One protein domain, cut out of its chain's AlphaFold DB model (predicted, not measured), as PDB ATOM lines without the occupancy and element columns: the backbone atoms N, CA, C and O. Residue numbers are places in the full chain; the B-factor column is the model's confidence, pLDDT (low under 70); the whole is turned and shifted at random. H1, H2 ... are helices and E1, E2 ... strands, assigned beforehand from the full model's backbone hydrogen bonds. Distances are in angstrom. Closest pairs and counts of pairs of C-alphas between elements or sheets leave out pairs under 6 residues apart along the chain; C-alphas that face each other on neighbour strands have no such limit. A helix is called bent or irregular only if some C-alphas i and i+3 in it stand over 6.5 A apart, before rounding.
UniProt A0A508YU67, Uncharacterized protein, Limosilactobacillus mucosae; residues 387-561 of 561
ATOM      1  N   LEU A 387     403.999 157.494 378.938       88.94
ATOM      2  CA  LEU A 387     404.837 156.294 379.027       88.94
ATOM      3  C   LEU A 387     405.366 155.889 377.649       88.94
ATOM      4  O   LEU A 387     406.567 155.675 377.510       88.94
ATOM      5  N   ASP A 388     404.513 155.896 376.627       84.38
ATOM      6  CA  ASP A 388     404.889 155.563 375.250       84.38
ATOM      7  C   ASP A 388     405.919 156.546 374.702       84.38
ATOM      8  O   ASP A 388     406.942 156.140 374.148       84.38
ATOM      9  N   SER A 389     405.712 157.845 374.932       84.38
ATOM     10  CA  SER A 389     406.677 158.881 374.560       84.38
ATOM     11  C   SER A 389     408.006 158.726 375.304       84.38
ATOM     12  O   SER A 389     409.069 158.827 374.688       84.38
ATOM     13  N   LYS A 390     407.975 158.451 376.617       90.56
ATOM     14  CA  LYS A 390     409.186 158.273 377.432       90.56
ATOM     15  C   LYS A 390     409.971 157.041 376.986       90.56
ATOM     16  O   LYS A 390     411.167 157.158 376.734       90.56
ATOM     17  N   TYR A 391     409.313 155.894 376.843       88.19
ATOM     18  CA  TYR A 391     409.968 154.655 376.431       88.19
ATOM     19  C   TYR A 391     410.502 154.735 375.001       88.19
ATOM     20  O   TYR A 391     411.646 154.367 374.754       88.19
ATOM     21  N   SER A 392     409.740 155.332 374.078       85.00
ATOM     22  CA  SER A 392     410.184 155.540 372.694       85.00
ATOM     23  C   SER A 392     411.477 156.348 372.592       85.00
ATOM     24  O   SER A 392     412.256 156.130 371.668       85.00
ATOM     25  N   ARG A 393     411.736 157.284 373.517       87.12
ATOM     26  CA  ARG A 393     413.005 158.034 373.538       87.12
ATOM     27  C   ARG A 393     414.191 157.131 373.867       87.12
ATOM     28  O   ARG A 393     415.188 157.215 373.160       87.12
ATOM     29  N   PHE A 394     414.057 156.247 374.855       84.19
ATOM     30  CA  PHE A 394     415.086 155.253 375.177       84.19
ATOM     31  C   PHE A 394     415.238 154.217 374.060       84.19
ATOM     32  O   PHE A 394     416.332 153.956 373.580       84.19
ATOM     33  N   ALA A 395     414.136 153.675 373.544       83.12
ATOM     34  CA  ALA A 395     414.209 152.652 372.506       83.12
ATOM     35  C   ALA A 395     414.844 153.150 371.192       83.12
ATOM     36  O   ALA A 395     415.397 152.362 370.423       83.12
ATOM     37  N   ARG A 396     414.793 154.464 370.925       81.44
ATOM     38  CA  ARG A 396     415.497 155.091 369.796       81.44
ATOM     39  C   ARG A 396     417.013 155.159 369.991       81.44
ATOM     40  O   ARG A 396     417.712 155.083 368.985       81.44
ATOM     41  N   SER A 397     417.514 155.297 371.223       81.50
ATOM     42  CA  SER A 397     418.959 155.293 371.511       81.50
ATOM     43  C   SER A 397     419.552 153.882 371.550       81.50
ATOM     44  O   SER A 397     420.768 153.724 371.463       81.50
ATOM     45  N   PHE A 398     418.715 152.843 371.633       83.12
ATOM     46  CA  PHE A 398     419.182 151.463 371.702       83.12
ATOM     47  C   PHE A 398     419.959 151.024 370.462       83.12
ATOM     48  O   PHE A 398     419.494 151.119 369.321       83.12
ATOM     49  N   THR A 399     421.116 150.415 370.716       83.75
ATOM     50  CA  THR A 399     421.839 149.623 369.723       83.75
ATOM     51  C   THR A 399     421.029 148.379 369.348       83.75
ATOM     52  O   THR A 399     420.183 147.915 370.114       83.75
ATOM     53  N   LYS A 400     421.298 147.797 368.173       85.50
ATOM     54  CA  LYS A 400     420.623 146.567 367.726       85.50
ATOM     55  C   LYS A 400     420.691 145.428 368.767       85.50
ATOM     56  O   LYS A 400     419.627 144.927 369.113       85.50
ATOM     57  N   PRO A 401     421.858 145.102 369.367       84.81
ATOM     58  CA  PRO A 401     421.925 144.085 370.418       84.81
ATOM     59  C   PRO A 401     421.032 144.398 371.621       84.81
ATOM     60  O   PRO A 401     420.466 143.495 372.228       84.81
ATOM     61  N   LYS A 402     420.867 145.682 371.963       84.69
ATOM     62  CA  LYS A 402     420.001 146.089 373.069       84.69
ATOM     63  C   LYS A 402     418.521 145.912 372.739       84.69
ATOM     64  O   LYS A 402     417.759 145.504 373.607       84.69
ATOM     65  N   LYS A 403     418.119 146.182 371.495       86.75
ATOM     66  CA  LYS A 403     416.753 145.909 371.023       86.75
ATOM     67  C   LYS A 403     416.449 144.414 371.046       86.75
ATOM     68  O   LYS A 403     415.422 144.036 371.594       86.75
ATOM     69  N   ASP A 404     417.372 143.586 370.563       88.12
ATOM     70  CA  ASP A 404     417.240 142.121 370.567       88.12
ATOM     71  C   ASP A 404     417.157 141.561 372.008       88.12
ATOM     72  O   ASP A 404     416.346 140.683 372.317       88.12
ATOM     73  N   ALA A 405     417.941 142.132 372.928       89.00
ATOM     74  CA  ALA A 405     417.876 141.823 374.355       89.00
ATOM     75  C   ALA A 405     416.508 142.170 374.972       89.00
ATOM     76  O   ALA A 405     415.918 141.365 375.691       89.00
ATOM     77  N   ILE A 406     415.975 143.357 374.674       90.31
ATOM     78  CA  ILE A 406     414.647 143.787 375.136       90.31
ATOM     79  C   ILE A 406     413.540 142.905 374.543       90.31
ATOM     80  O   ILE A 406     412.625 142.506 375.263       90.31
ATOM     81  N   ASP A 407     413.650 142.537 373.269       90.31
ATOM     82  CA  ASP A 407     412.741 141.610 372.586       90.31
ATOM     83  C   ASP A 407     412.664 140.240 373.256       90.31
ATOM     84  O   ASP A 407     411.605 139.616 373.281       90.31
ATOM     85  N   THR A 408     413.772 139.780 373.834       91.50
ATOM     86  CA  THR A 408     413.822 138.517 374.578       91.50
ATOM     87  C   THR A 408     413.082 138.624 375.916       91.50
ATOM     88  O   THR A 408     412.473 137.662 376.389       91.50
ATOM     89  N   VAL A 409     413.090 139.810 376.527       92.50
ATOM     90  CA  VAL A 409     412.539 140.060 377.865       92.50
ATOM     91  C   VAL A 409     411.044 140.381 377.837       92.50
ATOM     92  O   VAL A 409     410.315 139.961 378.739       92.50
ATOM     93  N   ILE A 410     410.552 141.081 376.810       93.12
ATOM     94  CA  ILE A 410     409.137 141.478 376.700       93.12
ATOM     95  C   ILE A 410     408.172 140.281 376.824       93.12
ATOM     96  O   ILE A 410     407.260 140.358 377.649       93.12
ATOM     97  N   PRO A 411     408.349 139.150 376.109       93.69
ATOM     98  CA  PRO A 411     407.461 137.993 376.240       93.69
ATOM     99  C   PRO A 411     407.417 137.405 377.658       93.69
ATOM    100  O   PRO A 411     406.377 136.904 378.098       93.69
ATOM    101  N   LEU A 412     408.524 137.484 378.400       94.06
ATOM    102  CA  LEU A 412     408.614 136.995 379.777       94.06
ATOM    103  C   LEU A 412     407.917 137.950 380.748       94.06
ATOM    104  O   LEU A 412     407.162 137.503 381.613       94.06
ATOM    105  N   LEU A 413     408.056 139.262 380.534       92.19
ATOM    106  CA  LEU A 413     407.277 140.274 381.249       92.19
ATOM    107  C   LEU A 413     405.771 140.116 380.983       92.19
ATOM    108  O   LEU A 413     404.949 140.218 381.895       92.19
ATOM    109  N   CYS A 414     405.391 139.823 379.739       94.06
ATOM    110  CA  CYS A 414     404.018 139.497 379.360       94.06
ATOM    111  C   CYS A 414     403.510 138.238 380.074       94.06
ATOM    112  O   CYS A 414     402.371 138.222 380.539       94.06
ATOM    113  N   SER A 415     404.343 137.203 380.195       91.69
ATOM    114  CA  SER A 415     403.985 135.948 380.870       91.69
ATOM    115  C   SER A 415     403.748 136.158 382.367       91.69
ATOM    116  O   SER A 415     402.710 135.739 382.878       91.69
ATOM    117  N   LEU A 416     404.622 136.926 383.033       91.62
ATOM    118  CA  LEU A 416     404.468 137.342 384.433       91.62
ATOM    119  C   LEU A 416     403.109 137.988 384.729       91.62
ATOM    120  O   LEU A 416     402.499 137.753 385.772       91.62
ATOM    121  N   ASN A 417     402.621 138.796 383.791       93.81
ATOM    122  CA  ASN A 417     401.376 139.544 383.938       93.81
ATOM    123  C   ASN A 417     400.159 138.814 383.349       93.81
ATOM    124  O   ASN A 417     399.014 139.208 383.596       93.81
ATOM    125  N   GLY A 418     400.379 137.723 382.609       92.81
ATOM    126  CA  GLY A 418     399.342 136.988 381.892       92.81
ATOM    127  C   GLY A 418     398.245 136.471 382.819       92.81
ATOM    128  O   GLY A 418     397.069 136.696 382.555       92.81
ATOM    129  N   PHE A 419     398.606 135.872 383.957       91.38
ATOM    130  CA  PHE A 419     397.631 135.334 384.912       91.38
ATOM    131  C   PHE A 419     396.716 136.409 385.521       91.38
ATOM    132  O   PHE A 419     395.512 136.187 385.689       91.38
ATOM    133  N   ALA A 420     397.271 137.585 385.836       92.31
ATOM    134  CA  ALA A 420     396.498 138.713 386.350       92.31
ATOM    135  C   ALA A 420     395.483 139.197 385.306       92.31
ATOM    136  O   ALA A 420     394.311 139.399 385.632       92.31
ATOM    137  N   VAL A 421     395.895 139.283 384.038       94.56
ATOM    138  CA  VAL A 421     394.989 139.628 382.938       94.56
ATOM    139  C   VAL A 421     393.949 138.533 382.706       94.56
ATOM    140  O   VAL A 421     392.760 138.841 382.647       94.56
ATOM    141  N   THR A 422     394.322 137.251 382.691       94.38
ATOM    142  CA  THR A 422     393.366 136.137 382.579       94.38
ATOM    143  C   THR A 422     392.262 136.216 383.634       94.38
ATOM    144  O   THR A 422     391.097 135.973 383.318       94.38
ATOM    145  N   LYS A 423     392.590 136.590 384.880       93.38
ATOM    146  CA  LYS A 423     391.588 136.780 385.944       93.38
ATOM    147  C   LYS A 423     390.577 137.876 385.614       93.38
ATOM    148  O   LYS A 423     389.399 137.690 385.906       93.38
ATOM    149  N   ILE A 424     391.014 138.976 385.002       90.88
ATOM    150  CA  ILE A 424     390.131 140.081 384.601       90.88
ATOM    151  C   ILE A 424     389.146 139.617 383.515       90.88
ATOM    152  O   ILE A 424     387.968 139.964 383.557       90.88
ATOM    153  N   PHE A 425     389.598 138.766 382.592       88.50
ATOM    154  CA  PHE A 425     388.768 138.226 381.513       88.50
ATOM    155  C   PHE A 425     387.787 137.125 381.949       88.50
ATOM    156  O   PHE A 425     386.935 136.745 381.155       88.50
ATOM    157  N   LYS A 426     387.824 136.635 383.199       85.06
ATOM    158  CA  LYS A 426     386.902 135.576 383.669       85.06
ATOM    159  C   LYS A 426     385.418 135.942 383.564       85.06
ATOM    160  O   LYS A 426     384.588 135.047 383.474       85.06
ATOM    161  N   GLN A 427     385.094 137.232 383.617       70.94
ATOM    162  CA  GLN A 427     383.725 137.750 383.500       70.94
ATOM    163  C   GLN A 427     383.376 138.189 382.067       70.94
ATOM    164  O   GLN A 427     382.309 138.748 381.835       70.94
ATOM    165  N   SER A 428     384.287 137.986 381.111       77.94
ATOM    166  CA  SER A 428     384.104 138.330 379.704       77.94
ATOM    167  C   SER A 428     383.741 137.091 378.886       77.94
ATOM    168  O   SER A 428     384.163 135.979 379.190       77.94
ATOM    169  N   ASN A 429     383.027 137.301 377.779       81.56
ATOM    170  CA  ASN A 429     382.808 136.277 376.750       81.56
ATOM    171  C   ASN A 429     384.078 135.982 375.924       81.56
ATOM    172  O   ASN A 429     384.051 135.158 375.012       81.56
ATOM    173  N   TYR A 430     385.178 136.682 376.207       86.75
ATOM    174  CA  TYR A 430     386.475 136.498 375.572       86.75
ATOM    175  C   TYR A 430     387.450 135.823 376.531       86.75
ATOM    176  O   TYR A 430     387.552 136.179 377.703       86.75
ATOM    177  N   ARG A 431     388.245 134.895 376.001       91.44
ATOM    178  CA  ARG A 431     389.356 134.277 376.723       91.44
ATOM    179  C   ARG A 431     390.666 134.953 376.339       91.44
ATOM    180  O   ARG A 431     391.058 134.902 375.176       91.44
ATOM    181  N   PHE A 432     391.371 135.515 377.316       94.88
ATOM    182  CA  PHE A 432     392.752 135.965 377.137       94.88
ATOM    183  C   PHE A 432     393.662 134.792 376.733       94.88
ATOM    184  O   PHE A 432     393.653 133.761 377.406       94.88
ATOM    185  N   ILE A 433     394.422 134.943 375.643       93.38
ATOM    186  CA  ILE A 433     395.453 133.980 375.220       93.38
ATOM    187  C   ILE A 433     396.830 134.486 375.645       93.38
ATOM    188  O   ILE A 433     397.522 133.815 376.402       93.38
ATOM    189  N   SER A 434     397.227 135.650 375.137       94.56
ATOM    190  CA  SER A 434     398.539 136.243 375.383       94.56
ATOM    191  C   SER A 434     398.512 137.728 375.047       94.56
ATOM    192  O   SER A 434     397.581 138.218 374.408       94.56
ATOM    193  N   PHE A 435     399.561 138.442 375.431       96.19
ATOM    194  CA  PHE A 435     399.837 139.752 374.854       96.19
ATOM    195  C   PHE A 435     400.356 139.614 373.417       96.19
ATOM    196  O   PHE A 435     400.859 138.558 373.023       96.19
ATOM    197  N   ASP A 436     400.217 140.689 372.654       94.19
ATOM    198  CA  ASP A 436     400.780 140.881 371.322       94.19
ATOM    199  C   ASP A 436     401.468 142.242 371.308       94.19
ATOM    200  O   ASP A 436     400.811 143.281 371.372       94.19
ATOM    201  N   VAL A 437     402.795 142.230 371.319       91.69
ATOM    202  CA  VAL A 437     403.616 143.429 371.464       91.69
ATOM    203  C   VAL A 437     404.529 143.524 370.251       91.69
ATOM    204  O   VAL A 437     405.124 142.528 369.839       91.69
ATOM    205  N   GLY A 438     404.598 144.708 369.649       86.88
ATOM    206  CA  GLY A 438     405.485 144.969 368.522       86.88
ATOM    207  C   GLY A 438     406.962 144.970 368.917       86.88
ATOM    208  O   GLY A 438     407.312 144.921 370.099       86.88
ATOM    209  N   HIS A 439     407.836 145.011 367.910       83.75
ATOM    210  CA  HIS A 439     409.284 144.907 368.104       83.75
ATOM    211  C   HIS A 439     409.799 145.969 369.091       83.75
ATOM    212  O   HIS A 439     409.404 147.140 369.051       83.75
ATOM    213  N   ALA A 440     410.626 145.511 370.027       82.69
ATOM    214  CA  ALA A 440     411.175 146.225 371.170       82.69
ATOM    215  C   ALA A 440     410.132 146.994 372.003       82.69
ATOM    216  O   ALA A 440     410.482 147.940 372.703       82.69
ATOM    217  N   GLY A 441     408.844 146.635 371.918       83.56
ATOM    218  CA  GLY A 441     407.760 147.318 372.626       83.56
ATOM    219  C   GLY A 441     407.486 148.742 372.148       83.56
ATOM    220  O   GLY A 441     406.828 149.493 372.872       83.56
ATOM    221  N   VAL A 442     407.978 149.112 370.959       84.00
ATOM    222  CA  VAL A 442     407.846 150.459 370.375       84.00
ATOM    223  C   VAL A 442     407.338 150.454 368.941       84.00
ATOM    224  O   VAL A 442     406.545 151.325 368.578       84.00
ATOM    225  N   ASP A 443     407.724 149.462 368.145       83.31
ATOM    226  CA  ASP A 443     407.240 149.343 366.777       83.31
ATOM    227  C   ASP A 443     405.814 148.791 366.750       83.31
ATOM    228  O   ASP A 443     405.315 148.217 367.719       83.31
ATOM    229  N   SER A 444     405.125 148.964 365.624       82.75
ATOM    230  CA  SER A 444     403.804 148.356 365.455       82.75
ATOM    231  C   SER A 444     403.907 146.830 365.485       82.75
ATOM    232  O   SER A 444     404.862 146.245 364.964       82.75
ATOM    233  N   SER A 445     402.912 146.177 366.085       84.88
ATOM    234  CA  SER A 445     402.737 144.735 365.957       84.88
ATOM    235  C   SER A 445     402.612 144.354 364.479       84.88
ATOM    236  O   SER A 445     402.163 145.133 363.638       84.88
ATOM    237  N   LYS A 446     403.005 143.115 364.168       82.44
ATOM    238  CA  LYS A 446     402.781 142.507 362.850       82.44
ATOM    239  C   LYS A 446     401.296 142.234 362.589       82.44
ATOM    240  O   LYS A 446     400.924 141.970 361.448       82.44
ATOM    241  N   HIS A 447     400.472 142.257 363.635       83.56
ATOM    242  CA  HIS A 447     399.032 142.075 363.548       83.56
ATOM    243  C   HIS A 447     398.306 143.410 363.701       83.56
ATOM    244  O   HIS A 447     398.770 144.330 364.374       83.56
ATOM    245  N   TYR A 448     397.123 143.479 363.101       70.00
ATOM    246  CA  TYR A 448     396.228 144.621 363.223       70.00
ATOM    247  C   TYR A 448     395.171 144.364 364.290       70.00
ATOM    248  O   TYR A 448     394.785 143.220 364.543       70.00
ATOM    249  N   CYS A 449     394.672 145.438 364.904       71.38
ATOM    250  CA  CYS A 449     393.509 145.356 365.780       71.38
ATOM    251  C   CYS A 449     392.301 144.843 364.981       71.38
ATOM    252  O   CYS A 449     392.266 144.947 363.759       71.38
ATOM    253  N   LEU A 450     391.260 144.359 365.657       71.00
ATOM    254  CA  LEU A 450     390.020 143.931 365.002       71.00
ATOM    255  C   LEU A 450     389.333 145.044 364.187       71.00
ATOM    256  O   LEU A 450     388.543 144.740 363.303       71.00
ATOM    257  N   CYS A 451     389.650 146.312 364.463       63.88
ATOM    258  CA  CYS A 451     389.255 147.483 363.674       63.88
ATOM    259  C   CYS A 451     390.276 147.880 362.592       63.88
ATOM    260  O   CYS A 451     390.226 148.992 362.081       63.88
ATOM    261  N   ASN A 452     391.214 146.992 362.262       66.94
ATOM    262  CA  ASN A 452     392.329 147.182 361.338       66.94
ATOM    263  C   ASN A 452     393.339 148.275 361.719       66.94
ATOM    264  O   ASN A 452     394.221 148.569 360.927       66.94
ATOM    265  N   THR A 453     393.310 148.842 362.924       58.91
ATOM    266  CA  THR A 453     394.315 149.836 363.336       58.91
ATOM    267  C   THR A 453     395.634 149.179 363.753       58.91
ATOM    268  O   THR A 453     395.640 148.109 364.372       58.91
ATOM    269  N   ASN A 454     396.752 149.861 363.497       71.75
ATOM    270  CA  ASN A 454     398.040 149.500 364.092       71.75
ATOM    271  C   ASN A 454     398.004 149.680 365.614       71.75
ATOM    272  O   ASN A 454     397.288 150.535 366.136       71.75
ATOM    273  N   TYR A 455     398.811 148.896 366.320       79.25
ATOM    274  CA  TYR A 455     399.093 149.103 367.736       79.25
ATOM    275  C   TYR A 455     400.495 148.612 368.069       79.25
ATOM    276  O   TYR A 455     401.002 147.687 367.442       79.25
ATOM    277  N   THR A 456     401.104 149.209 369.087       87.50
ATOM    278  CA  THR A 456     402.372 148.725 369.653       87.50
ATOM    279  C   THR A 456     402.120 147.666 370.723       87.50
ATOM    280  O   THR A 456     402.825 146.665 370.785       87.50
ATOM    281  N   TRP A 457     401.085 147.865 371.543       91.81
ATOM    282  CA  TRP A 457     400.696 146.962 372.624       91.81
ATOM    283  C   TRP A 457     399.257 146.508 372.427       91.81
ATOM    284  O   TRP A 457     398.340 147.322 372.322       91.81
ATOM    285  N   GLY A 458     399.057 145.200 372.398       93.81
ATOM    286  CA  GLY A 458     397.754 144.583 372.255       93.81
ATOM    287  C   GLY A 458     397.689 143.226 372.933       93.81
ATOM    288  O   GLY A 458     398.596 142.796 373.650       93.81
ATOM    289  N   ILE A 459     396.561 142.558 372.735       94.69
ATOM    290  CA  ILE A 459     396.239 141.257 373.307       94.69
ATOM    291  C   ILE A 459     395.625 140.369 372.231       94.69
ATOM    292  O   ILE A 459     394.806 140.808 371.422       94.69
ATOM    293  N   ILE A 460     395.981 139.089 372.287       93.06
ATOM    294  CA  ILE A 460     395.341 138.012 371.545       93.06
ATOM    295  C   ILE A 460     394.251 137.400 372.422       93.06
ATOM    296  O   ILE A 460     394.494 136.935 373.541       93.06
ATOM    297  N   LEU A 461     393.036 137.371 371.895       90.62
ATOM    298  CA  LEU A 461     391.851 136.822 372.538       90.62
ATOM    299  C   LEU A 461     391.309 135.648 371.735       90.62
ATOM    300  O   LEU A 461     391.428 135.614 370.514       90.62
ATOM    301  N   ALA A 462     390.659 134.709 372.412       86.50
ATOM    302  CA  ALA A 462     389.810 133.704 371.791       86.50
ATOM    303  C   ALA A 462     388.342 133.985 372.102       86.50
ATOM    304  O   ALA A 462     387.978 134.191 373.259       86.50
ATOM    305  N   LYS A 463     387.500 133.903 371.074       84.12
ATOM    306  CA  LYS A 463     386.043 133.817 371.191       84.12
ATOM    307  C   LYS A 463     385.533 132.894 370.090       84.12
ATOM    308  O   LYS A 463     385.989 133.008 368.959       84.12
ATOM    309  N   ASP A 464     384.655 131.952 370.428       80.25
ATOM    310  CA  ASP A 464     384.027 131.032 369.464       80.25
ATOM    311  C   ASP A 464     385.037 130.328 368.534       80.25
ATOM    312  O   ASP A 464     384.853 130.234 367.326       80.25
ATOM    313  N   LYS A 465     386.157 129.855 369.108       76.31
ATOM    314  CA  LYS A 465     387.304 129.227 368.410       76.31
ATOM    315  C   LYS A 465     388.095 130.144 367.459       76.31
ATOM    316  O   LYS A 465     389.097 129.701 366.904       76.31
ATOM    317  N   MET A 466     387.732 131.417 367.336       80.12
ATOM    318  CA  MET A 466     388.453 132.414 366.544       80.12
ATOM    319  C   MET A 466     389.426 133.213 367.411       80.12
ATOM    320  O   MET A 466     389.084 133.640 368.516       80.12
ATOM    321  N   ARG A 467     390.636 133.446 366.890       86.75
ATOM    322  CA  ARG A 467     391.602 134.375 367.493       86.75
ATOM    323  C   ARG A 467     391.314 135.802 367.032       86.75
ATOM    324  O   ARG A 467     391.025 136.031 365.860       86.75
ATOM    325  N   LYS A 468     391.385 136.756 367.957       84.19
ATOM    326  CA  LYS A 468     391.195 138.189 367.715       84.19
ATOM    327  C   LYS A 468     392.378 138.951 368.301       84.19
ATOM    328  O   LYS A 468     392.756 138.700 369.439       84.19
ATOM    329  N   HIS A 469     392.929 139.866 367.518       86.50
ATOM    330  CA  HIS A 469     394.030 140.748 367.895       86.50
ATOM    331  C   HIS A 469     393.451 142.113 368.240       86.50
ATOM    332  O   HIS A 469     392.631 142.639 367.485       86.50
ATOM    333  N   VAL A 470     393.789 142.650 369.409       78.25
ATOM    334  CA  VAL A 470     393.115 143.838 369.932       78.25
ATOM    335  C   VAL A 470     394.106 144.763 370.612       78.25
ATOM    336  O   VAL A 470     394.791 144.348 371.543       78.25
ATOM    337  N   ASN A 471     394.140 146.024 370.189       85.56
ATOM    338  CA  ASN A 471     394.834 147.084 370.915       85.56
ATOM    339  C   ASN A 471     394.272 147.178 372.346       85.56
ATOM    340  O   ASN A 471     393.052 147.132 372.523       85.56
ATOM    341  N   ILE A 472     395.130 147.342 373.359       87.44
ATOM    342  CA  ILE A 472     394.695 147.477 374.760       87.44
ATOM    343  C   ILE A 472     393.633 148.572 374.903       87.44
ATOM    344  O   ILE A 472     392.589 148.355 375.522       87.44
ATOM    345  N   GLU A 473     393.853 149.713 374.250       82.56
ATOM    346  CA  GLU A 473     392.957 150.872 374.313       82.56
ATOM    347  C   GLU A 473     391.561 150.568 373.767       82.56
ATOM    348  O   GLU A 473     390.576 151.206 374.139       82.56
ATOM    349  N   HIS A 474     391.476 149.587 372.870       77.62
ATOM    350  CA  HIS A 474     390.249 149.227 372.188       77.62
ATOM    351  C   HIS A 474     389.480 148.096 372.894       77.62
ATOM    352  O   HIS A 474     388.398 147.716 372.448       77.62
ATOM    353  N   LEU A 475     389.979 147.564 374.017       75.44
ATOM    354  CA  LEU A 475     389.291 146.505 374.766       75.44
ATOM    355  C   LEU A 475     387.927 146.957 375.307       75.44
ATOM    356  O   LEU A 475     386.956 146.205 375.234       75.44
ATOM    357  N   SER A 476     387.839 148.179 375.842       73.12
ATOM    358  CA  SER A 476     386.553 148.737 376.294       73.12
ATOM    359  C   SER A 476     385.665 149.113 375.112       73.12
ATOM    360  O   SER A 476     384.491 148.761 375.047       73.12
ATOM    361  N   THR A 477     386.282 149.749 374.132       60.62
ATOM    362  CA  THR A 477     385.699 150.235 372.893       60.62
ATOM    363  C   THR A 477     384.990 149.168 372.056       60.62
ATOM    364  O   THR A 477     383.942 149.429 371.477       60.62
ATOM    365  N   HIS A 478     385.541 147.957 371.989       68.56
ATOM    366  CA  HIS A 478     384.939 146.831 371.271       68.56
ATOM    367  C   HIS A 478     383.992 145.992 372.144       68.56
ATOM    368  O   HIS A 478     383.639 144.872 371.774       68.56
ATOM    369  N   GLY A 479     383.642 146.476 373.342       66.50
ATOM    370  CA  GLY A 479     382.782 145.756 374.283       66.50
ATOM    371  C   GLY A 479     383.374 144.435 374.779       66.50
ATOM    372  O   GLY A 479     382.640 143.567 375.249       66.50
ATOM    373  N   ILE A 480     384.691 144.251 374.655       75.12
ATOM    374  CA  ILE A 480     385.387 143.036 375.090       75.12
ATOM    375  C   ILE A 480     385.489 143.013 376.614       75.12
ATOM    376  O   ILE A 480     385.292 141.969 377.241       75.12
ATOM    377  N   LEU A 481     385.787 144.167 377.210       71.62
ATOM    378  CA  LEU A 481     385.775 144.386 378.651       71.62
ATOM    379  C   LEU A 481     384.872 145.570 378.992       71.62
ATOM    380  O   LEU A 481     384.750 146.517 378.219       71.62
ATOM    381  N   SER A 482     384.289 145.555 380.190       73.69
ATOM    382  CA  SER A 482     383.732 146.774 380.778       73.69
ATOM    383  C   SER A 482     384.838 147.813 380.985       73.69
ATOM    384  O   SER A 482     386.009 147.452 381.130       73.69
ATOM    385  N   PHE A 483     384.480 149.099 381.056       77.00
ATOM    386  CA  PHE A 483     385.453 150.167 381.309       77.00
ATOM    387  C   PHE A 483     386.284 149.907 382.578       77.00
ATOM    388  O   PHE A 483     387.506 149.996 382.536       77.00
ATOM    389  N   GLU A 484     385.649 149.478 383.672       80.31
ATOM    390  CA  GLU A 484     386.327 149.158 384.936       80.31
ATOM    391  C   GLU A 484     387.359 148.029 384.798       80.31
ATOM    392  O   GLU A 484     388.433 148.077 385.398       80.31
ATOM    393  N   ASN A 485     387.051 146.994 384.012       80.81
ATOM    394  CA  ASN A 485     387.969 145.880 383.793       80.81
ATOM    395  C   ASN A 485     389.062 146.243 382.781       80.81
ATOM    396  O   ASN A 485     390.211 145.850 382.972       80.81
ATOM    397  N   TYR A 486     388.747 147.056 381.771       85.19
ATOM    398  CA  TYR A 486     389.743 147.671 380.895       85.19
ATOM    399  C   TYR A 486     390.751 148.505 381.697       85.19
ATOM    400  O   TYR A 486     391.948 148.298 381.533       85.19
ATOM    401  N   VAL A 487     390.302 149.359 382.628       85.94
ATOM    402  CA  VAL A 487     391.186 150.176 383.484       85.94
ATOM    403  C   VAL A 487     392.192 149.304 384.240       85.94
ATOM    404  O   VAL A 487     393.356 149.677 384.379       85.94
ATOM    405  N   LYS A 488     391.777 148.125 384.721       91.69
ATOM    406  CA  LYS A 488     392.684 147.179 385.393       91.69
ATOM    407  C   LYS A 488     393.743 146.627 384.437       91.69
ATOM    408  O   LYS A 488     394.901 146.537 384.830       91.69
ATOM    409  N   VAL A 489     393.366 146.277 383.204       91.75
ATOM    410  CA  VAL A 489     394.320 145.819 382.178       91.75
ATOM    411  C   VAL A 489     395.275 146.945 381.782       91.75
ATOM    412  O   VAL A 489     396.481 146.724 381.764       91.75
ATOM    413  N   GLU A 490     394.763 148.155 381.549       91.88
ATOM    414  CA  GLU A 490     395.565 149.336 381.210       91.88
ATOM    415  C   GLU A 490     396.604 149.626 382.303       91.88
ATOM    416  O   GLU A 490     397.773 149.837 382.004       91.88
ATOM    417  N   LYS A 491     396.222 149.544 383.585       92.69
ATOM    418  CA  LYS A 491     397.151 149.716 384.716       92.69
ATOM    419  C   LYS A 491     398.253 148.655 384.751       92.69
ATOM    420  O   LYS A 491     399.396 148.991 385.049       92.69
ATOM    421  N   ILE A 492     397.933 147.399 384.433       94.25
ATOM    422  CA  ILE A 492     398.935 146.326 384.320       94.25
ATOM    423  C   ILE A 492     399.915 146.642 383.185       94.25
ATOM    424  O   ILE A 492     401.125 146.594 383.386       94.25
ATOM    425  N   VAL A 493     399.408 147.031 382.013       95.00
ATOM    426  CA  VAL A 493     400.244 147.386 380.857       95.00
ATOM    427  C   VAL A 493     401.097 148.624 381.144       95.00
ATOM    428  O   VAL A 493     402.283 148.631 380.828       95.00
ATOM    429  N   ASN A 494     400.545 149.644 381.801       93.75
ATOM    430  CA  ASN A 494     401.294 150.831 382.215       93.75
ATOM    431  C   ASN A 494     402.423 150.469 383.186       93.75
ATOM    432  O   ASN A 494     403.537 150.961 383.027       93.75
ATOM    433  N   LYS A 495     402.178 149.561 384.140       94.06
ATOM    434  CA  LYS A 495     403.228 149.045 385.029       94.06
ATOM    435  C   LYS A 495     404.315 148.306 384.246       94.06
ATOM    436  O   LYS A 495     405.486 148.604 384.447       94.06
ATOM    437  N   MET A 496     403.950 147.447 383.294       94.25
ATOM    438  CA  MET A 496     404.922 146.779 382.418       94.25
ATOM    439  C   MET A 496     405.759 147.781 381.607       94.25
ATOM    440  O   MET A 496     406.973 147.630 381.503       94.25
ATOM    441  N   LYS A 497     405.136 148.829 381.052       93.56
ATOM    442  CA  LYS A 497     405.847 149.901 380.339       93.56
ATOM    443  C   LYS A 497     406.793 150.664 381.270       93.56
ATOM    444  O   LYS A 497     407.917 150.957 380.875       93.56
ATOM    445  N   SER A 498     406.373 150.958 382.499       93.81
ATOM    446  CA  SER A 498     407.246 151.564 383.512       93.81
ATOM    447  C   SER A 498     408.437 150.672 383.858       93.81
ATOM    448  O   SER A 498     409.555 151.174 383.888       93.81
ATOM    449  N   ASP A 499     408.227 149.365 384.035       93.19
ATOM    450  CA  ASP A 499     409.307 148.407 384.294       93.19
ATOM    451  C   ASP A 499     410.316 148.388 383.135       93.19
ATOM    452  O   ASP A 499     411.522 148.446 383.360       93.19
ATOM    453  N   LEU A 500     409.839 148.397 381.885       92.06
ATOM    454  CA  LEU A 500     410.710 148.495 380.708       92.06
ATOM    455  C   LEU A 500     411.479 149.818 380.648       92.06
ATOM    456  O   LEU A 500     412.633 149.823 380.221       92.06
ATOM    457  N   ILE A 501     410.874 150.932 381.068       91.19
ATOM    458  CA  ILE A 501     411.553 152.231 381.162       91.19
ATOM    459  C   ILE A 501     412.658 152.196 382.222       91.19
ATOM    460  O   ILE A 501     413.733 152.729 381.969       91.19
ATOM    461  N   GLU A 502     412.417 151.592 383.386       91.12
ATOM    462  CA  GLU A 502     413.436 151.443 384.435       91.12
ATOM    463  C   GLU A 502     414.604 150.584 383.942       91.12
ATOM    464  O   GLU A 502     415.754 151.024 383.990       91.12
ATOM    465  N   ILE A 503     414.300 149.421 383.349       88.75
ATOM    466  CA  ILE A 503     415.302 148.534 382.743       88.75
ATOM    467  C   ILE A 503     416.126 149.289 381.698       88.75
ATOM    468  O   ILE A 503     417.350 149.184 381.679       88.75
ATOM    469  N   ALA A 504     415.464 150.056 380.828       86.69
ATOM    470  CA  ALA A 504     416.093 150.854 379.782       86.69
ATOM    471  C   ALA A 504     417.015 151.946 380.333       86.69
ATOM    472  O   ALA A 504     418.115 152.143 379.825       86.69
ATOM    473  N   GLN A 505     416.553 152.655 381.360       86.38
ATOM    474  CA  GLN A 505     417.257 153.784 381.947       86.38
ATOM    475  C   GLN A 505     418.520 153.328 382.689       86.38
ATOM    476  O   GLN A 505     419.581 153.918 382.520       86.38
ATOM    477  N   GLU A 506     418.429 152.257 383.477       81.12
ATOM    478  CA  GLU A 506     419.570 151.728 384.238       81.12
ATOM    479  C   GLU A 506     420.557 150.936 383.368       81.12
ATOM    480  O   GLU A 506     421.742 150.800 383.691       81.12
ATOM    481  N   ALA A 507     420.077 150.424 382.236       76.19
ATOM    482  CA  ALA A 507     420.884 149.745 381.240       76.19
ATOM    483  C   ALA A 507     421.933 150.646 380.571       76.19
ATOM    484  O   ALA A 507     422.928 150.120 380.075       76.19
ATOM    485  N   GLU A 508     421.699 151.960 380.498       64.25
ATOM    486  CA  GLU A 508     422.666 152.921 379.948       64.25
ATOM    487  C   GLU A 508     423.809 153.204 380.936       64.25
ATOM    488  O   GLU A 508     424.908 153.565 380.519       64.25
ATOM    489  N   THR A 509     423.577 153.015 382.238       62.31
ATOM    490  CA  THR A 509     424.490 153.470 383.296       62.31
ATOM    491  C   THR A 509     425.308 152.358 383.946       62.31
ATOM    492  O   THR A 509     426.318 152.650 384.583       62.31
ATOM    493  N   THR A 510     424.896 151.092 383.820       60.72
ATOM    494  CA  THR A 510     425.394 150.018 384.696       60.72
ATOM    495  C   THR A 510     425.923 148.836 383.888       60.72
ATOM    496  O   THR A 510     425.155 148.058 383.331       60.72
ATOM    497  N   THR A 511     427.247 148.668 383.827       58.06
ATOM    498  CA  THR A 511     427.887 147.584 383.056       58.06
ATOM    499  C   THR A 511     427.981 146.254 383.810       58.06
ATOM    500  O   THR A 511     428.013 145.212 383.161       58.06
ATOM    501  N   ASN A 512     427.950 146.267 385.152       65.94
ATOM    502  CA  ASN A 512     428.135 145.089 386.018       65.94
ATOM    503  C   ASN A 512     427.033 144.962 387.091       65.94
ATOM    504  O   ASN A 512     427.315 144.977 388.288       65.94
ATOM    505  N   TYR A 513     425.768 144.859 386.676       74.19
ATOM    506  CA  TYR A 513     424.634 144.755 387.607       74.19
ATOM    507  C   TYR A 513     424.553 143.381 388.312       74.19
ATOM    508  O   TYR A 513     424.321 143.292 389.518       74.19
ATOM    509  N   TRP A 514     424.788 142.287 387.582       81.38
ATOM    510  CA  TRP A 514     424.551 140.924 388.070       81.38
ATOM    511  C   TRP A 514     425.740 140.337 388.838       81.38
ATOM    512  O   TRP A 514     426.619 139.695 388.262       81.38
ATOM    513  N   THR A 515     425.755 140.513 390.159       74.94
ATOM    514  CA  THR A 515     426.784 139.927 391.036       74.94
ATOM    515  C   THR A 515     426.451 138.485 391.457       74.94
ATOM    516  O   THR A 515     425.315 138.013 391.346       74.94
ATOM    517  N   ARG A 516     427.452 137.744 391.962       66.38
ATOM    518  CA  ARG A 516     427.287 136.353 392.435       66.38
ATOM    519  C   ARG A 516     426.156 136.190 393.475       66.38
ATOM    520  O   ARG A 516     425.410 135.223 393.347       66.38
ATOM    521  N   PRO A 517     425.941 137.117 394.426       71.44
ATOM    522  CA  PRO A 517     424.808 137.030 395.346       71.44
ATOM    523  C   PRO A 517     423.416 137.081 394.697       71.44
ATOM    524  O   PRO A 517     422.531 136.330 395.106       71.44
ATOM    525  N   TYR A 518     423.224 137.859 393.624       78.75
ATOM    526  CA  TYR A 518     421.961 137.838 392.869       78.75
ATOM    527  C   TYR A 518     421.680 136.463 392.256       78.75
ATOM    528  O   TYR A 518     420.525 136.063 392.156       78.75
ATOM    529  N   THR A 519     422.718 135.708 391.884       78.38
ATOM    530  CA  THR A 519     422.546 134.364 391.308       78.38
ATOM    531  C   THR A 519     421.853 133.417 392.288       78.38
ATOM    532  O   THR A 519     420.925 132.713 391.900       78.38
ATOM    533  N   ASN A 520     422.253 133.439 393.562       79.75
ATOM    534  CA  ASN A 520     421.640 132.600 394.593       79.75
ATOM    535  C   ASN A 520     420.207 133.049 394.898       79.75
ATOM    536  O   ASN A 520     419.317 132.210 395.004       79.75
ATOM    537  N   ALA A 521     419.972 134.364 394.969       82.25
ATOM    538  CA  ALA A 521     418.639 134.914 395.190       82.25
ATOM    539  C   ALA A 521     417.663 134.519 394.068       82.25
ATOM    540  O   ALA A 521     416.550 134.084 394.355       82.25
ATOM    541  N   ILE A 522     418.085 134.583 392.798       85.69
ATOM    542  CA  ILE A 522     417.246 134.189 391.656       85.69
ATOM    543  C   ILE A 522     416.854 132.706 391.738       85.69
ATOM    544  O   ILE A 522     415.690 132.382 391.515       85.69
ATOM    545  N   LEU A 523     417.782 131.808 392.095       85.75
ATOM    546  CA  LEU A 523     417.518 130.361 392.174       85.75
ATOM    547  C   LEU A 523     416.390 129.998 393.154       85.75
ATOM    548  O   LEU A 523     415.685 129.013 392.937       85.75
ATOM    549  N   THR A 524     416.144 130.813 394.184       85.94
ATOM    550  CA  THR A 524     415.024 130.595 395.123       85.94
ATOM    551  C   THR A 524     413.647 130.641 394.445       85.94
ATOM    552  O   THR A 524     412.693 130.004 394.910       85.94
ATOM    553  N   TYR A 525     413.539 131.338 393.308       87.00
ATOM    554  CA  TYR A 525     412.300 131.468 392.547       87.00
ATOM    555  C   TYR A 525     412.051 130.322 391.567       87.00
ATOM    556  O   TYR A 525     410.923 130.177 391.105       87.00
ATOM    557  N   GLU A 526     413.047 129.482 391.271       90.25
ATOM    558  CA  GLU A 526     412.947 128.443 390.234       90.25
ATOM    559  C   GLU A 526     411.742 127.515 390.448       90.25
ATOM    560  O   GLU A 526     410.993 127.223 389.516       90.25
ATOM    561  N   LYS A 527     411.515 127.102 391.700       86.12
ATOM    562  CA  LYS A 527     410.408 126.209 392.075       86.12
ATOM    563  C   LYS A 527     409.136 126.948 392.490       86.12
ATOM    564  O   LYS A 527     408.047 126.403 392.344       86.12
ATOM    565  N   THR A 528     409.262 128.151 393.050       86.44
ATOM    566  CA  THR A 528     408.143 128.867 393.690       86.44
ATOM    567  C   THR A 528     407.445 129.846 392.749       86.44
ATOM    568  O   THR A 528     406.230 130.013 392.832       86.44
ATOM    569  N   GLN A 529     408.194 130.486 391.849       88.38
ATOM    570  CA  GLN A 529     407.715 131.484 390.893       88.38
ATOM    571  C   GLN A 529     408.461 131.324 389.552       88.38
ATOM    572  O   GLN A 529     409.297 132.160 389.202       88.38
ATOM    573  N   PRO A 530     408.172 130.261 388.777       89.19
ATOM    574  CA  PRO A 530     408.949 129.903 387.587       89.19
ATOM    575  C   PRO A 530     408.942 130.981 386.492       89.19
ATOM    576  O   PRO A 530     409.944 131.155 385.801       89.19
ATOM    577  N   ASP A 531     407.855 131.745 386.345       88.56
ATOM    578  CA  ASP A 531     407.795 132.849 385.377       88.56
ATOM    579  C   ASP A 531     408.696 134.024 385.791       88.56
ATOM    580  O   ASP A 531     409.376 134.610 384.948       88.56
ATOM    581  N   LEU A 532     408.771 134.323 387.097       89.81
ATOM    582  CA  LEU A 532     409.688 135.329 387.643       89.81
ATOM    583  C   LEU A 532     411.136 134.878 387.515       89.81
ATOM    584  O   LEU A 532     411.983 135.663 387.098       89.81
ATOM    585  N   TYR A 533     411.410 133.608 387.799       91.44
ATOM    586  CA  TYR A 533     412.724 133.021 387.585       91.44
ATOM    587  C   TYR A 533     413.185 133.166 386.128       91.44
ATOM    588  O   TYR A 533     414.276 133.675 385.880       91.44
ATOM    589  N   ARG A 534     412.341 132.787 385.157       92.44
ATOM    590  CA  ARG A 534     412.665 132.904 383.724       92.44
ATOM    591  C   ARG A 534     412.906 134.349 383.305       92.44
ATOM    592  O   ARG A 534     413.868 134.618 382.594       92.44
ATOM    593  N   PHE A 535     412.065 135.274 383.766       92.94
ATOM    594  CA  PHE A 535     412.241 136.703 383.514       92.94
ATOM    595  C   PHE A 535     413.581 137.224 384.059       92.94
ATOM    596  O   PHE A 535     414.325 137.881 383.335       92.94
ATOM    597  N   LEU A 536     413.925 136.878 385.302       91.75
ATOM    598  CA  LEU A 536     415.184 137.275 385.937       91.75
ATOM    599  C   LEU A 536     416.415 136.669 385.250       91.75
ATOM    600  O   LEU A 536     417.413 137.365 385.073       91.75
ATOM    601  N   GLN A 537     416.345 135.401 384.834       91.00
ATOM    602  CA  GLN A 537     417.424 134.767 384.071       91.00
ATOM    603  C   GLN A 537     417.638 135.457 382.725       91.00
ATOM    604  O   GLN A 537     418.771 135.782 382.391       91.00
ATOM    605  N   ALA A 538     416.567 135.773 381.996       91.69
ATOM    606  CA  ALA A 538     416.693 136.468 380.720       91.69
ATOM    607  C   ALA A 538     417.280 137.876 380.876       91.69
ATOM    608  O   ALA A 538     418.120 138.276 380.069       91.69
ATOM    609  N   LEU A 539     416.894 138.620 381.920       90.25
ATOM    610  CA  LEU A 539     417.528 139.905 382.223       90.25
ATOM    611  C   LEU A 539     419.032 139.732 382.479       90.25
ATOM    612  O   LEU A 539     419.841 140.481 381.936       90.25
ATOM    613  N   ARG A 540     419.420 138.705 383.241       89.44
ATOM    614  CA  ARG A 540     420.822 138.389 383.523       89.44
ATOM    615  C   ARG A 540     421.623 138.011 382.284       89.44
ATOM    616  O   ARG A 540     422.685 138.584 382.059       89.44
ATOM    617  N   GLU A 541     421.123 137.077 381.485       89.44
ATOM    618  CA  GLU A 541     421.770 136.605 380.254       89.44
ATOM    619  C   GLU A 541     421.988 137.740 379.247       89.44
ATOM    620  O   GLU A 541     422.989 137.758 378.534       89.44
ATOM    621  N   ASN A 542     421.094 138.730 379.243       88.19
ATOM    622  CA  ASN A 542     421.164 139.895 378.366       88.19
ATOM    623  C   ASN A 542     421.847 141.123 379.003       88.19
ATOM    624  O   ASN A 542     421.825 142.211 378.422       88.19
ATOM    625  N   ASN A 543     422.436 140.974 380.196       85.94
ATOM    626  CA  ASN A 543     423.030 142.056 380.990       85.94
ATOM    627  C   ASN A 543     422.114 143.295 381.109       85.94
ATOM    628  O   ASN A 543     422.514 144.440 380.885       85.94
ATOM    629  N   LEU A 544     420.841 143.045 381.406       88.25
ATOM    630  CA  LEU A 544     419.817 144.046 381.679       88.25
ATOM    631  C   LEU A 544     419.560 144.117 383.190       88.25
ATOM    632  O   LEU A 544     419.478 143.066 383.821       88.25
ATOM    633  N   PRO A 545     419.422 145.312 383.782       89.00
ATOM    634  CA  PRO A 545     419.084 145.449 385.198       89.00
ATOM    635  C   PRO A 545     417.639 145.012 385.472       89.00
ATOM    636  O   PRO A 545     416.853 144.822 384.541       89.00
ATOM    637  N   THR A 546     417.276 144.842 386.746       88.50
ATOM    638  CA  THR A 546     415.876 144.586 387.131       88.50
ATOM    639  C   THR A 546     415.140 145.887 387.450       88.50
ATOM    640  O   THR A 546     415.776 146.855 387.854       88.50
ATOM    641  N   PRO A 547     413.801 145.924 387.323       88.19
ATOM    642  CA  PRO A 547     413.002 147.025 387.856       88.19
ATOM    643  C   PRO A 547     413.229 147.213 389.361       88.19
ATOM    644  O   PRO A 547     413.380 146.233 390.099       88.19
ATOM    645  N   LEU A 548     413.152 148.453 389.844       86.38
ATOM    646  CA  LEU A 548     413.535 148.845 391.206       86.38
ATOM    647  C   LEU A 548     412.792 148.056 392.296       86.38
ATOM    648  O   LEU A 548     413.336 147.752 393.357       86.38
ATOM    649  N   GLU A 549     411.520 147.738 392.058       87.88
ATOM    650  CA  GLU A 549     410.710 146.959 392.998       87.88
ATOM    651  C   GLU A 549     411.241 145.527 393.173       87.88
ATOM    652  O   GLU A 549     411.240 144.991 394.283       87.88
ATOM    653  N   ILE A 550     411.693 144.908 392.081       86.94
ATOM    654  CA  ILE A 550     412.248 143.555 392.086       86.94
ATOM    655  C   ILE A 550     413.662 143.585 392.669       86.94
ATOM    656  O   ILE A 550     413.988 142.740 393.501       86.94
ATOM    657  N   ASP A 551     414.458 144.598 392.317       86.44
ATOM    658  CA  ASP A 551     415.798 144.815 392.865       86.44
ATOM    659  C   ASP A 551     415.792 144.883 394.400       86.44
ATOM    660  O   ASP A 551     416.587 144.213 395.057       86.44
ATOM    661  N   LYS A 552     414.842 145.624 394.988       87.06
ATOM    662  CA  LYS A 552     414.675 145.698 396.449       87.06
ATOM    663  C   LYS A 552     414.408 144.329 397.073       87.06
ATOM    664  O   LYS A 552     415.085 143.968 398.030       87.06
ATOM    665  N   LYS A 553     413.489 143.544 396.503       85.81
ATOM    666  CA  LYS A 553     413.168 142.191 396.997       85.81
ATOM    667  C   LYS A 553     414.364 141.246 396.882       85.81
ATOM    668  O   LYS A 553     414.625 140.466 397.792       85.81
ATOM    669  N   LEU A 554     415.123 141.330 395.788       84.56
ATOM    670  CA  LEU A 554     416.347 140.547 395.612       84.56
ATOM    671  C   LEU A 554     417.412 140.930 396.647       84.56
ATOM    672  O   LEU A 554     418.050 140.047 397.215       84.56
ATOM    673  N   LYS A 555     417.567 142.228 396.939       84.12
ATOM    674  CA  LYS A 555     418.475 142.730 397.981       84.12
ATOM    675  C   LYS A 555     418.053 142.320 399.391       84.12
ATOM    676  O   LYS A 555     418.920 142.020 400.203       84.12
ATOM    677  N   GLU A 556     416.756 142.265 399.682       84.56
ATOM    678  CA  GLU A 556     416.239 141.749 400.956       84.56
ATOM    679  C   GLU A 556     416.573 140.260 401.126       84.56
ATOM    680  O   GLU A 556     417.087 139.857 402.165       84.56
ATOM    681  N   ILE A 557     416.373 139.445 400.084       78.75
ATOM    682  CA  ILE A 557     416.751 138.021 400.097       78.75
ATOM    683  C   ILE A 557     418.267 137.853 400.238       78.75
ATOM    684  O   ILE A 557     418.722 136.929 400.909       78.75
ATOM    685  N   TYR A 558     419.049 138.740 399.624       70.38
ATOM    686  CA  TYR A 558     420.499 138.785 399.787       70.38
ATOM    687  C   TYR A 558     420.926 139.157 401.213       70.38
ATOM    688  O   TYR A 558     421.865 138.572 401.723       70.38
ATOM    689  N   ALA A 559     420.261 140.110 401.867       66.19
ATOM    690  CA  ALA A 559     420.628 140.541 403.217       66.19
ATOM    691  C   ALA A 559     420.340 139.480 404.298       66.19
ATOM    692  O   ALA A 559     420.847 139.586 405.414       66.19
ATOM    693  N   HIS A 560     419.514 138.481 403.978       56.72
ATOM    694  CA  HIS A 560     419.073 137.426 404.891       56.72
ATOM    695  C   HIS A 560     419.650 136.031 404.581       56.72
ATOM    696  O   HIS A 560     419.337 135.093 405.314       56.72
ATOM    697  N   ASN A 561     420.483 135.895 403.543       50.09
ATOM    698  CA  ASN A 561     421.227 134.677 403.185       50.09
ATOM    699  C   ASN A 561     422.730 134.947 403.208       50.09
ATOM    700  O   ASN A 561     423.486 134.000 403.514       50.09
TER     701      ASN A 561
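AT A GLANCE: This is residues 387 to 561 of the 561 residues of an uncharacterized protein of Limosilactobacillus mucosae (UniProt A0A508YU67). Two long helices, H2 and H4, run side by side in opposite ways through the middle; a small three-stranded sheet lies beside the second half of H2 toward one end of the domain, and a cluster of helices, H5 to H8, lies toward the other. H1 packs on residues 494 to 505 of H4, and short H3 sits by the first residues of H4. The printed part has 175 residues, mostly helix, with eight named helices and three named strands in the order H1 H2 E1 E2 E3 H3 H4 H5 H6 H7 H8; the sheet, E1 E2 E3, is antiparallel. It is compact, with a radius of gyration of the C-alphas of 17.1 A and spans of 49 by 36 by 25 A.

IN THESE COORDINATES: H1, residues 387 to 397, begins at C-alpha 387, (404.837, 156.294, 379.027), and is 16.0 A long. H2, residues 400 to 425, is 35.7 A long, with a kink of 48 degrees near residue 419; it is irregular, with C-alphas 416 and 419 7.1 A apart. E1 is residues 431 to 437, 17.7 A; E2 residues 457 to 463, 19.7 A; E3 residues 466 to 471, 16.6 A. H3 is residues 474 to 477. H4, residues 483 to 507, spans 35.4 A from C-alpha 483 at (385.453, 150.167, 381.309). H5 is residues 516 to 523, H6 residues 525 to 528, and H7 residues 530 to 541, 16.2 A. H8, residues 548 to 559, also 16.2 A, ends at C-alpha 559, (420.628, 140.541, 403.217).

HOW THE PARTS SIT: H4 and H7 are the hubs, touching three helices each. H4 touches H1 at a shallow tilt of 28 degrees, the same way, closest at the C-alphas of Tyr 391 and Ile 501, 5.5 A. With residues 485 to 496 alone, H4 touches H2 at a shallow tilt of 26 degrees, opposite ways; the closest C-alphas are those of Ile 424 and Asn 485, 6.2 A. H3 and H4 only just touch, with 3 pairs of C-alphas within 8 A, closest at Ser 476 and Phe 483, 5.3 A. H2 is on the sheet, only just at the sheet's level at a height of 3.6 A; its closest C-alpha to E1 is Thr 422, 5.5 A from Phe 432. The strands form a meander, each the antiparallel neighbour of the one before, with hairpins E1 and E2, and E2 and E3. N 436 and O 458 are 2.8 A apart, and N 461 and O 468 2.8 A, within hydrogen-bond range. H7 touches H2 at a shallow tilt of 12 degrees, opposite ways, closest at the C-alphas of Leu 412 and Phe 535, 5.2 A. H7 touches H5 at 28 degrees, a shallow tilt, closest at the C-alphas of Ile 522 and Tyr 533, 6.2 A; H6 and H7 touch only at the corner, closest at the C-alphas of Tyr 525 and Tyr 533, 5.2 A. H5 and H8 touch about perpendicular, at 76 degrees, closest at the C-alphas of Ala 521 and Leu 554, 6.1 A. H4 and H7 are apart. Every O i to N i+4 pair is within hydrogen-bond range in H4, H7 and H8, against 5 of 7 in H1, 18 of 22 in H2 and 3 of 4 in H5; H3 and H6 are too short for such a pair.

THE WHOLE: The two C-alphas farthest apart, those of Cys 451 and Asn 561, are 52.4 A apart. The printed part has no cut and ends at residue 561, the chain's last. The link from E1 to E2, residues 438 to 456, is long. The model's mean pLDDT over the printed part is 84.2; it is under 70 at residues 451 to 453, 477 to 479, 508 to 512, 516 and 559 to 561.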